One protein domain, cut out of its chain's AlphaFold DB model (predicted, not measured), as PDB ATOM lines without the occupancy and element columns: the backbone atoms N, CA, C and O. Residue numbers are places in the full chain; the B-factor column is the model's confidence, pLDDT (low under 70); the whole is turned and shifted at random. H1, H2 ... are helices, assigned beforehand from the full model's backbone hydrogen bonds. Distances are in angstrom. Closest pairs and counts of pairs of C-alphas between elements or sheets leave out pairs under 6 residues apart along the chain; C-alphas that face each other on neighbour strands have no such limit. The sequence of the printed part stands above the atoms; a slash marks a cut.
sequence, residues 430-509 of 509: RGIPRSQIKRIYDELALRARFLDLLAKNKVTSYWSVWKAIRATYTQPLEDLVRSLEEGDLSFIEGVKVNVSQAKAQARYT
ATOM      1  N   ARG A 430      98.380  98.425  96.415       76.00
ATOM      2  CA  ARG A 430      97.971  97.773  97.676       76.00
ATOM      3  C   ARG A 430      97.288  98.729  98.663       76.00
ATOM      4  O   ARG A 430      97.029  98.324  99.793       76.00
ATOM      5  N   GLY A 431      97.041  99.985  98.280       79.88
ATOM      6  CA  GLY A 431      96.474 101.010  99.163       79.88
ATOM      7  C   GLY A 431      97.350 101.349 100.377       79.88
ATOM      8  O   GLY A 431      96.839 101.833 101.386       79.88
ATOM      9  N   ILE A 432      98.658 101.069 100.328       82.75
ATOM     10  CA  ILE A 432      99.568 101.274 101.462       82.75
ATOM     11  C   ILE A 432      99.987 102.754 101.497       82.75
ATOM     12  O   ILE A 432     100.677 103.208 100.581       82.75
ATOM     13  N   PRO A 433      99.619 103.529 102.539       83.62
ATOM     14  CA  PRO A 433      99.978 104.940 102.623       83.62
ATOM     15  C   PRO A 433     101.485 105.108 102.844       83.62
ATOM     16  O   PRO A 433     102.137 104.245 103.435       83.62
ATOM     17  N   ARG A 434     102.047 106.258 102.440       82.12
ATOM     18  CA  ARG A 434     103.500 106.520 102.523       82.12
ATOM     19  C   ARG A 434     104.089 106.325 103.928       82.12
ATOM     20  O   ARG A 434     105.191 105.806 104.060       82.12
ATOM     21  N   SER A 435     103.327 106.637 104.977       87.12
ATOM     22  CA  SER A 435     103.698 106.401 106.383       87.12
ATOM     23  C   SER A 435     103.880 104.922 106.761       87.12
ATOM     24  O   SER A 435     104.454 104.625 107.805       87.12
ATOM     25  N   GLN A 436     103.409 103.988 105.931       89.56
ATOM     26  CA  GLN A 436     103.463 102.541 106.155       89.56
ATOM     27  C   GLN A 436     104.274 101.785 105.087       89.56
ATOM     28  O   GLN A 436     104.308 100.554 105.131       89.56
ATOM     29  N   ILE A 437     104.985 102.482 104.185       86.81
ATOM     30  CA  ILE A 437     105.850 101.889 103.136       86.81
ATOM     31  C   ILE A 437     106.786 100.800 103.685       86.81
ATOM     32  O   ILE A 437     107.001  99.780 103.026       86.81
ATOM     33  N   LYS A 438     107.275 100.954 104.927       89.81
ATOM     34  CA  LYS A 438     108.108  99.956 105.620       89.81
ATOM     35  C   LYS A 438     107.531  98.533 105.547       89.81
ATOM     36  O   LYS A 438     108.300  97.602 105.343       89.81
ATOM     37  N   ARG A 439     106.200  98.364 105.613       89.25
ATOM     38  CA  ARG A 439     105.523  97.053 105.531       89.25
ATOM     39  C   ARG A 439     105.890  96.264 104.268       89.25
ATOM     40  O   ARG A 439     105.975  95.044 104.321       89.25
ATOM     41  N   ILE A 440     106.142  96.948 103.152       91.94
ATOM     42  CA  ILE A 440     106.510  96.325 101.872       91.94
ATOM     43  C   ILE A 440     107.948  95.797 101.930       91.94
ATOM     44  O   ILE A 440     108.221  94.682 101.490       91.94
ATOM     45  N   TYR A 441     108.861  96.566 102.529       92.06
ATOM     46  CA  TYR A 441     110.241  96.138 102.766       92.06
ATOM     47  C   TYR A 441     110.345  95.045 103.843       92.06
ATOM     48  O   TYR A 441     111.204  94.170 103.733       92.06
ATOM     49  N   ASP A 442     109.466  95.062 104.848       92.25
ATOM     50  CA  ASP A 442     109.355  94.007 105.861       92.25
ATOM     51  C   ASP A 442     108.841  92.691 105.228       92.25
ATOM     52  O   ASP A 442     109.433  91.635 105.451       92.25
ATOM     53  N   GLU A 443     107.823  92.741 104.355       91.94
ATOM     54  CA  GLU A 443     107.352  91.567 103.598       91.94
ATOM     55  C   GLU A 443     108.415  91.050 102.610       91.94
ATOM     56  O   GLU A 443     108.622  89.843 102.491       91.94
ATOM     57  N   LEU A 444     109.145  91.944 101.931       93.56
ATOM     58  CA  LEU A 444     110.271  91.570 101.068       93.56
ATOM     59  C   LEU A 444     111.370  90.841 101.861       93.56
ATOM     60  O   LEU A 444     111.911  89.840 101.389       93.56
ATOM     61  N   ALA A 445     111.676  91.304 103.076       93.75
ATOM     62  CA  ALA A 445     112.624  90.641 103.967       93.75
ATOM     63  C   ALA A 445     112.115  89.264 104.437       93.75
ATOM     64  O   ALA A 445     112.902  88.320 104.513       93.75
ATOM     65  N   LEU A 446     110.809  89.115 104.686       94.12
ATOM     66  CA  LEU A 446     110.195  87.826 105.018       94.12
ATOM     67  C   LEU A 446     110.250  86.842 103.834       94.12
ATOM     68  O   LEU A 446     110.637  85.687 104.013       94.12
ATOM     69  N   ARG A 447     109.970  87.306 102.608       95.38
ATOM     70  CA  ARG A 447     110.133  86.522 101.365       95.38
ATOM     71  C   ARG A 447     111.591  86.097 101.144       95.38
ATOM     72  O   ARG A 447     111.838  84.964 100.740       95.38
ATOM     73  N   ALA A 448     112.560  86.961 101.447       95.38
ATOM     74  CA  ALA A 448     113.981  86.616 101.381       95.38
ATOM     75  C   ALA A 448     114.374  85.554 102.430       95.38
ATOM     76  O   ALA A 448     115.060  84.590 102.093       95.38
ATOM     77  N   ARG A 449     113.883  85.684 103.673       95.06
ATOM     78  CA  ARG A 449     114.070  84.703 104.761       95.06
ATOM     79  C   ARG A 449     113.497  83.330 104.393       95.06
ATOM     80  O   ARG A 449     114.174  82.329 104.584       95.06
ATOM     81  N   PHE A 450     112.309  83.282 103.788       94.75
ATOM     82  CA  PHE A 450     111.700  82.048 103.274       94.75
ATOM     83  C   PHE A 450     112.600  81.319 102.256       94.75
ATOM     84  O   PHE A 450     112.833  80.117 102.384       94.75
ATOM     85  N   LEU A 451     113.165  82.036 101.279       94.75
ATOM     86  CA  LEU A 451     114.054  81.445 100.266       94.75
ATOM     87  C   LEU A 451     115.400  80.973 100.851       94.75
ATOM     88  O   LEU A 451     115.894  79.908 100.480       94.75
ATOM     89  N   ASP A 452     115.973  81.727 101.792       94.81
ATOM     90  CA  ASP A 452     117.179  81.343 102.540       94.81
ATOM     91  C   ASP A 452     116.946  80.085 103.403       94.81
ATOM     92  O   ASP A 452     117.771  79.170 103.416       94.81
ATOM     93  N   LEU A 453     115.781  79.969 104.047       94.06
ATOM     94  CA  LEU A 453     115.392  78.773 104.801       94.06
ATOM     95  C   LEU A 453     115.183  77.542 103.908       94.06
ATOM     96  O   LEU A 453     115.598  76.449 104.292       94.06
ATOM     97  N   LEU A 454     114.608  77.689 102.708       93.19
ATOM     98  CA  LEU A 454     114.534  76.590 101.735       93.19
ATOM     99  C   LEU A 454     115.936  76.111 101.324       93.19
ATOM    100  O   LEU A 454     116.184  74.904 101.279       93.19
ATOM    101  N   ALA A 455     116.874  77.035 101.093       92.56
ATOM    102  CA  ALA A 455     118.260  76.698 100.773       92.56
ATOM    103  C   ALA A 455     118.979  75.993 101.942       92.56
ATOM    104  O   ALA A 455     119.648  74.979 101.729       92.56
ATOM    105  N   LYS A 456     118.794  76.468 103.183       93.12
ATOM    106  CA  LYS A 456     119.334  75.849 104.411       93.12
ATOM    107  C   LYS A 456     118.786  74.442 104.651       93.12
ATOM    108  O   LYS A 456     119.562  73.528 104.925       93.12
ATOM    109  N   ASN A 457     117.484  74.243 104.439       90.88
ATOM    110  CA  ASN A 457     116.823  72.934 104.464       90.88
ATOM    111  C   ASN A 457     117.102  72.076 103.208       90.88
ATOM    112  O   ASN A 457     116.506  71.017 103.031       90.88
ATOM    113  N   LYS A 458     118.035  72.497 102.337       92.06
ATOM    114  CA  LYS A 458     118.492  71.778 101.131       92.06
ATOM    115  C   LYS A 458     117.385  71.500 100.104       92.06
ATOM    116  O   LYS A 458     117.526  70.605  99.269       92.06
ATOM    117  N   VAL A 459     116.311  72.291 100.108       90.31
ATOM    118  CA  VAL A 459     115.214  72.210  99.134       90.31
ATOM    119  C   VAL A 459     115.668  72.842  97.812       90.31
ATOM    120  O   VAL A 459     115.357  73.985  97.502       90.31
ATOM    121  N   THR A 460     116.457  72.095  97.037       90.62
ATOM    122  CA  THR A 460     117.093  72.563  95.787       90.62
ATOM    123  C   THR A 460     116.435  72.028  94.512       90.62
ATOM    124  O   THR A 460     116.698  72.535  93.423       90.62
ATOM    125  N   SER A 461     115.570  71.014  94.618       91.75
ATOM    126  CA  SER A 461     114.824  70.470  93.476       91.75
ATOM    127  C   SER A 461     113.768  71.462  92.989       91.75
ATOM    128  O   SER A 461     112.939  71.915  93.780       91.75
ATOM    129  N   TYR A 462     113.750  71.738  91.680       90.06
ATOM    130  CA  TYR A 462     112.807  72.661  91.032       90.06
ATOM    131  C   TYR A 462     111.349  72.414  91.449       90.06
ATOM    132  O   TYR A 462     110.651  73.346  91.835       90.06
ATOM    133  N   TRP A 463     110.901  71.154  91.445       88.31
ATOM    134  CA  TRP A 463     109.525  70.799  91.805       88.31
ATOM    135  C   TRP A 463     109.208  71.046  93.283       88.31
ATOM    136  O   TRP A 463     108.094  71.455  93.607       88.31
ATOM    137  N   SER A 464     110.177  70.838  94.177       87.31
ATOM    138  CA  SER A 464     110.017  71.104  95.609       87.31
ATOM    139  C   SER A 464     109.987  72.609  95.891       87.31
ATOM    140  O   SER A 464     109.119  73.076  96.622       87.31
ATOM    141  N   VAL A 465     110.863  73.386  95.244       90.06
ATOM    142  CA  VAL A 465     110.851  74.857  95.317       90.06
ATOM    143  C   VAL A 465     109.550  75.421  94.738       90.06
ATOM    144  O   VAL A 465     108.924  76.273  95.362       90.06
ATOM    145  N   TRP A 466     109.080  74.906  93.598       88.38
ATOM    146  CA  TRP A 466     107.801  75.301  92.999       88.38
ATOM    147  C   TRP A 466     106.608  75.002  93.916       88.38
ATOM    148  O   TRP A 466     105.751  75.865  94.091       88.38
ATOM    149  N   LYS A 467     106.561  73.822  94.554       86.75
ATOM    150  CA  LYS A 467     105.530  73.506  95.556       86.75
ATOM    151  C   LYS A 467     105.584  74.459  96.754       86.75
ATOM    152  O   LYS A 467     104.537  74.942  97.177       86.75
ATOM    153  N   ALA A 468     106.780  74.756  97.267       88.44
ATOM    154  CA  ALA A 468     106.961  75.681  98.386       88.44
ATOM    155  C   ALA A 468     106.477  77.098  98.032       88.44
ATOM    156  O   ALA A 468     105.696  77.682  98.776       88.44
ATOM    157  N   ILE A 469     106.857  77.616  96.860       89.00
ATOM    158  CA  ILE A 469     106.377  78.909  96.345       89.00
ATOM    159  C   ILE A 469     104.858  78.882  96.123       89.00
ATOM    160  O   ILE A 469     104.171  79.832  96.480       89.00
ATOM    161  N   ARG A 470     104.293  77.788  95.598       87.56
ATOM    162  CA  ARG A 470     102.836  77.642  95.446       87.56
ATOM    163  C   ARG A 470     102.108  77.698  96.797       87.56
ATOM    164  O   ARG A 470     101.023  78.271  96.859       87.56
ATOM    165  N   ALA A 471     102.693  77.158  97.868       84.81
ATOM    166  CA  ALA A 471     102.096  77.204  99.202       84.81
ATOM    167  C   ALA A 471     101.898  78.646  99.710       84.81
ATOM    168  O   ALA A 471     100.853  78.926 100.304       84.81
ATOM    169  N   THR A 472     102.805  79.583  99.390       86.88
ATOM    170  CA  THR A 472     102.704  81.001  99.810       86.88
ATOM    171  C   THR A 472     101.564  81.781  99.138       86.88
ATOM    172  O   THR A 472     101.365  82.950  99.453       86.88
ATOM    173  N   TYR A 473     100.830  81.177  98.195       80.75
ATOM    174  CA  TYR A 473      99.576  81.724  97.649       80.75
ATOM    175  C   TYR A 473      98.325  81.167  98.351       80.75
ATOM    176  O   TYR A 473      97.216  81.608  98.067       80.75
ATOM    177  N   THR A 474      98.488  80.178  99.234       81.25
ATOM    178  CA  THR A 474      97.389  79.451  99.902       81.25
ATOM    179  C   THR A 474      97.421  79.546 101.427       81.25
ATOM    180  O   THR A 474      96.416  79.257 102.068       81.25
ATOM    181  N   GLN A 475      98.560  79.925 102.010       84.00
ATOM    182  CA  GLN A 475      98.797  80.004 103.453       84.00
ATOM    183  C   GLN A 475      99.612  81.270 103.781       84.00
ATOM    184  O   GLN A 475     100.364  81.727 102.911       84.00
ATOM    185  N   PRO A 476      99.499  81.832 105.002       89.62
ATOM    186  CA  PRO A 476     100.321  82.959 105.444       89.62
ATOM    187  C   PRO A 476     101.819  82.658 105.331       89.62
ATOM    188  O   PRO A 476     102.278  81.557 105.643       89.62
ATOM    189  N   LEU A 477     102.600  83.650 104.900       90.12
ATOM    190  CA  LEU A 477     104.041  83.480 104.704       90.12
ATOM    191  C   LEU A 477     104.772  83.330 106.046       90.12
ATOM    192  O   LEU A 477     105.761  82.609 106.140       90.12
ATOM    193  N   GLU A 478     104.258  83.980 107.085       91.38
ATOM    194  CA  GLU A 478     104.748  83.970 108.460       91.38
ATOM    195  C   GLU A 478     104.715  82.565 109.079       91.38
ATOM    196  O   GLU A 478     105.652  82.177 109.778       91.38
ATOM    197  N   ASP A 479     103.659  81.795 108.808       90.44
ATOM    198  CA  ASP A 479     103.509  80.432 109.323       90.44
ATOM    199  C   ASP A 479     104.376  79.446 108.529       90.44
ATOM    200  O   ASP A 479     105.081  78.639 109.130       90.44
ATOM    201  N   LEU A 480     104.442  79.582 107.196       89.62
ATOM    202  CA  LEU A 480     105.350  78.785 106.357       89.62
ATOM    203  C   LEU A 480     106.834  79.024 106.697       89.62
ATOM    204  O   LEU A 480     107.636  78.091 106.662       89.62
ATOM    205  N   VAL A 481     107.210  80.259 107.050       91.44
ATOM    206  CA  VAL A 481     108.553  80.587 107.560       91.44
ATOM    207  C   VAL A 481     108.807  79.920 108.915       91.44
ATOM    208  O   VAL A 481     109.896  79.383 109.113       91.44
ATOM    209  N   ARG A 482     107.814  79.877 109.815       90.50
ATOM    210  CA  ARG A 482     107.934  79.185 111.110       90.50
ATOM    211  C   ARG A 482     108.120  77.677 110.934       90.50
ATOM    212  O   ARG A 482     109.061  77.127 111.496       90.50
ATOM    213  N   SER A 483     107.317  77.028 110.087       88.56
ATOM    214  CA  SER A 483     107.478  75.600 109.767       88.56
ATOM    215  C   SER A 483     108.878  75.284 109.228       88.56
ATOM    216  O   SER A 483     109.500  74.322 109.668       88.56
ATOM    217  N   LEU A 484     109.430  76.128 108.346       90.00
ATOM    218  CA  LEU A 484     110.795  75.956 107.828       90.00
ATOM    219  C   LEU A 484     111.910  76.205 108.863       90.00
ATOM    220  O   LEU A 484     113.033  75.743 108.654       90.00
ATOM    221  N   GLU A 485     111.631  76.921 109.953       90.75
ATOM    222  CA  GLU A 485     112.554  77.113 111.086       90.75
ATOM    223  C   GLU A 485     112.484  75.960 112.092       90.75
ATOM    224  O   GLU A 485     113.509  75.568 112.648       90.75
ATOM    225  N   GLU A 486     111.304  75.364 112.254       89.06
ATOM    226  CA  GLU A 486     111.083  74.113 112.992       89.06
ATOM    227  C   GLU A 486     111.561  72.871 112.204       89.06
ATOM    228  O   GLU A 486     111.686  71.783 112.763       89.06
ATOM    229  N   GLY A 487     111.882  73.038 110.914       83.38
ATOM    230  CA  GLY A 487     112.374  71.986 110.020       83.38
ATOM    231  C   GLY A 487     111.276  71.143 109.363       83.38
ATOM    232  O   GLY A 487     111.585  70.124 108.743       83.38
ATOM    233  N   ASP A 488     110.007  71.547 109.472       84.94
ATOM    234  CA  ASP A 488     108.896  70.864 108.815       84.94
ATOM    235  C   ASP A 488     108.817  71.202 107.317       84.94
ATOM    236  O   ASP A 488     108.784  72.360 106.895       84.94
ATOM    237  N   LEU A 489     108.747  70.145 106.506       83.75
ATOM    238  CA  LEU A 489     108.628  70.176 105.048       83.75
ATOM    239  C   LEU A 489     107.315  69.524 104.568       83.75
ATOM    240  O   LEU A 489     107.160  69.266 103.370       83.75
ATOM    241  N   SER A 490     106.365  69.252 105.472       79.38
ATOM    242  CA  SER A 490     105.084  68.578 105.200       79.38
ATOM    243  C   SER A 490     104.308  69.199 104.032       79.38
ATOM    244  O   SER A 490     103.832  68.486 103.143       79.38
ATOM    245  N   PHE A 491     104.261  70.532 103.968       80.38
ATOM    246  CA  PHE A 491     103.606  71.300 102.906       80.38
ATOM    247  C   PHE A 491     104.305  71.192 101.534       80.38
ATOM    248  O   PHE A 491     103.694  71.487 100.507       80.38
ATOM    249  N   ILE A 492     105.565  70.739 101.496       78.31
ATOM    250  CA  ILE A 492     106.375  70.568 100.278       78.31
ATOM    251  C   ILE A 492     106.344  69.117  99.793       78.31
ATOM    252  O   ILE A 492     106.192  68.861  98.596       78.31
ATOM    253  N   GLU A 493     106.460  68.133 100.684       66.50
ATOM    254  CA  GLU A 493     106.245  66.740 100.278       66.50
ATOM    255  C   GLU A 493     104.794  66.548  99.806       66.50
ATOM    256  O   GLU A 493     104.551  65.942  98.754       66.50
ATOM    257  N   GLY A 494     103.855  67.198 100.499       50.78
ATOM    258  CA  GLY A 494     102.434  66.890 100.461       50.78
ATOM    259  C   GLY A 494     102.131  65.721 101.396       50.78
ATOM    260  O   GLY A 494     103.011  64.916 101.710       50.78
ATOM    261  N   VAL A 495     100.875  65.600 101.832       36.12
ATOM    262  CA  VAL A 495     100.441  64.447 102.633       36.12
ATOM    263  C   VAL A 495     100.795  63.167 101.876       36.12
ATOM    264  O   VAL A 495     100.304  62.938 100.769       36.12
ATOM    265  N   LYS A 496     101.634  62.319 102.484       33.69
ATOM    266  CA  LYS A 496     101.901  60.957 102.014       33.69
ATOM    267  C   LYS A 496     100.611  60.149 102.140       33.69
ATOM    268  O   LYS A 496     100.378  59.491 103.150       33.69
ATOM    269  N   VAL A 497      99.759  60.231 101.114       33.31
ATOM    270  CA  VAL A 497      98.559  59.400 100.980       33.31
ATOM    271  C   VAL A 497      99.009  57.952 101.097       33.31
ATOM    272  O   VAL A 497      99.784  57.464 100.273       33.31
ATOM    273  N   ASN A 498      98.569  57.284 102.161       30.77
ATOM    274  CA  ASN A 498      99.019  55.941 102.483       30.77
ATOM    275  C   ASN A 498      98.502  54.973 101.408       30.77
ATOM    276  O   ASN A 498      97.354  54.532 101.439       30.77
ATOM    277  N   VAL A 499      99.361  54.624 100.444       37.88
ATOM    278  CA  VAL A 499      99.039  53.705  99.331       37.88
ATOM    279  C   VAL A 499      98.663  52.300  99.850       37.88
ATOM    280  O   VAL A 499      98.020  51.515  99.154       37.88
ATOM    281  N   SER A 500      98.996  52.008 101.111       38.28
ATOM    282  CA  SER A 500      98.507  50.879 101.906       38.28
ATOM    283  C   SER A 500      96.991  50.903 102.161       38.28
ATOM    284  O   SER A 500      96.356  49.856 102.065       38.28
ATOM    285  N   GLN A 501      96.386  52.066 102.432       36.94
ATOM    286  CA  GLN A 501      94.948  52.194 102.719       36.94
ATOM    287  C   GLN A 501      94.094  52.120 101.447       36.94
ATOM    288  O   GLN A 501      93.093  51.405 101.427       36.94
ATOM    289  N   ALA A 502      94.523  52.749 100.346       35.16
ATOM    290  CA  ALA A 502      93.812  52.667  99.063       35.16
ATOM    291  C   ALA A 502      93.686  51.216  98.540       35.16
ATOM    292  O   ALA A 502      92.672  50.842  97.953       35.16
ATOM    293  N   LYS A 503      94.685  50.363  98.817       36.97
ATOM    294  CA  LYS A 503      94.659  48.927  98.477       36.97
ATOM    295  C   LYS A 503      93.795  48.063  99.408       36.97
ATOM    296  O   LYS A 503      93.579  46.896  99.085       36.97
ATOM    297  N   ALA A 504      93.309  48.597 100.530       39.75
ATOM    298  CA  ALA A 504      92.404  47.883 101.431       39.75
ATOM    299  C   ALA A 504      90.937  47.990 100.980       39.75
ATOM    300  O   ALA A 504      90.224  46.991 101.005       39.75
ATOM    301  N   GLN A 505      90.496  49.167 100.515       37.56
ATOM    302  CA  GLN A 505      89.127  49.351 100.006       37.56
ATOM    303  C   GLN A 505      88.912  48.692  98.635       37.56
ATOM    304  O   GLN A 505      87.888  48.047  98.436       37.56
ATOM    305  N   ALA A 506      89.909  48.713  97.742       39.09
ATOM    306  CA  ALA A 506      89.869  48.037  96.434       39.09
ATOM    307  C   ALA A 506      89.967  46.486  96.497       39.09
ATOM    308  O   ALA A 506      90.481  45.846  95.579       39.09
ATOM    309  N   ARG A 507      89.525  45.880  97.607       42.09
ATOM    310  CA  ARG A 507      89.366  44.427  97.812       42.09
ATOM    311  C   ARG A 507      87.999  44.034  98.391       42.09
ATOM    312  O   ARG A 507      87.761  42.850  98.596       42.09
ATOM    313  N   TYR A 508      87.119  45.008  98.632       41.16
ATOM    314  CA  TYR A 508      85.733  44.806  99.058       41.16
ATOM    315  C   TYR A 508      84.810  45.733  98.257       41.16
ATOM    316  O   TYR A 508      84.206  46.666  98.788       41.16
ATOM    317  N   THR A 509      84.763  45.509  96.945       36.25
ATOM    318  CA  THR A 509      83.752  46.022  96.005       36.25
ATOM    319  C   THR A 509      83.750  45.138  94.764       36.25
ATOM    320  O   THR A 509      84.851  44.648  94.421       36.25
TER     321      THR A 509
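Overview. This is residues 430 to 509 of the 509 residues of the protein "INTEIN_C_TER domain-containing protein" of Desulfurococcaceae archaeon (UniProt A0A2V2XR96). A small body of helices has a long tail running away from it: H3 packs on residues 446 to 454 of the long helix H1, and H2 and the very short H4 pack on each other to complete the body. Residues 495 to 509, which include H5, stick out as the tail on one side, and residues 433 to 439 stick out on the other, where H1 begins. The printed part has 80 residues, with five named helices in the order H1, H2, H3, H4, H5 and no named strand; it is all helix in class. It is only just extended, close to loose, with a radius of gyration of the C-alphas of 17.9 A and spans of 65 by 29 by 22 A, the tail making much of the length.

Arrangement. H1, residues 438 to 456, touches H3, residues 477 to 486, with its residues 446 to 454 alone. Their closest C-alphas, those of Phe 450 and Val 481, are 5.5 A apart, and the two helices run the same way at a shallow tilt of 33 degrees, only just short of steep. H2, residues 462 to 471, is close to H1 but not clearly touching it: their closest C-alphas, those of Leu 454 and Val 465, are 7.6 A apart. H1 and H2 run opposite ways at a tilt of 37 degrees, only just steep. H2 and H3 are only just apart, at 8.0 A between their closest C-alphas. H4, residues 490 to 493, touches H2, the closest C-alphas being those of Ala 468 and Ile 492, 5.5 A apart. H3 and H4 are near each other, with 5 pairs of C-alphas within 10 A. H5, residues 499 to 505, touches no helix. In H1, H2 and H3 every O i to N i+4 pair is within hydrogen-bond range; H4 is too short for such a pair, and H5 has 0 of 3, with 1 of 4 O i to N i+3 pairs within range.

Along the chain. H1 begins at C-alpha 438, (108.108, 99.956, 105.620), and is 26.6 A long, ending at C-alpha 456, (119.334, 75.849, 104.411). H2 is 14.2 A long and H3 14.4 A. The four residues of H4 run from Ser 490 to Glu 493. H5 is 10.8 A long and ends at C-alpha 505, (89.127, 49.351, 100.006).

Size, cuts and confidence. The two C-alphas farthest apart are those of Ser 435 and Tyr 508, at 64.6 A. Without the stretches that stand free, the body has 58 residues and spans 35 by 20 by 20 A. The four links between helices are tight, and the printed part has no cut. The mean pLDDT of the printed part is 78.3, and residues 493 to 509 are under 70.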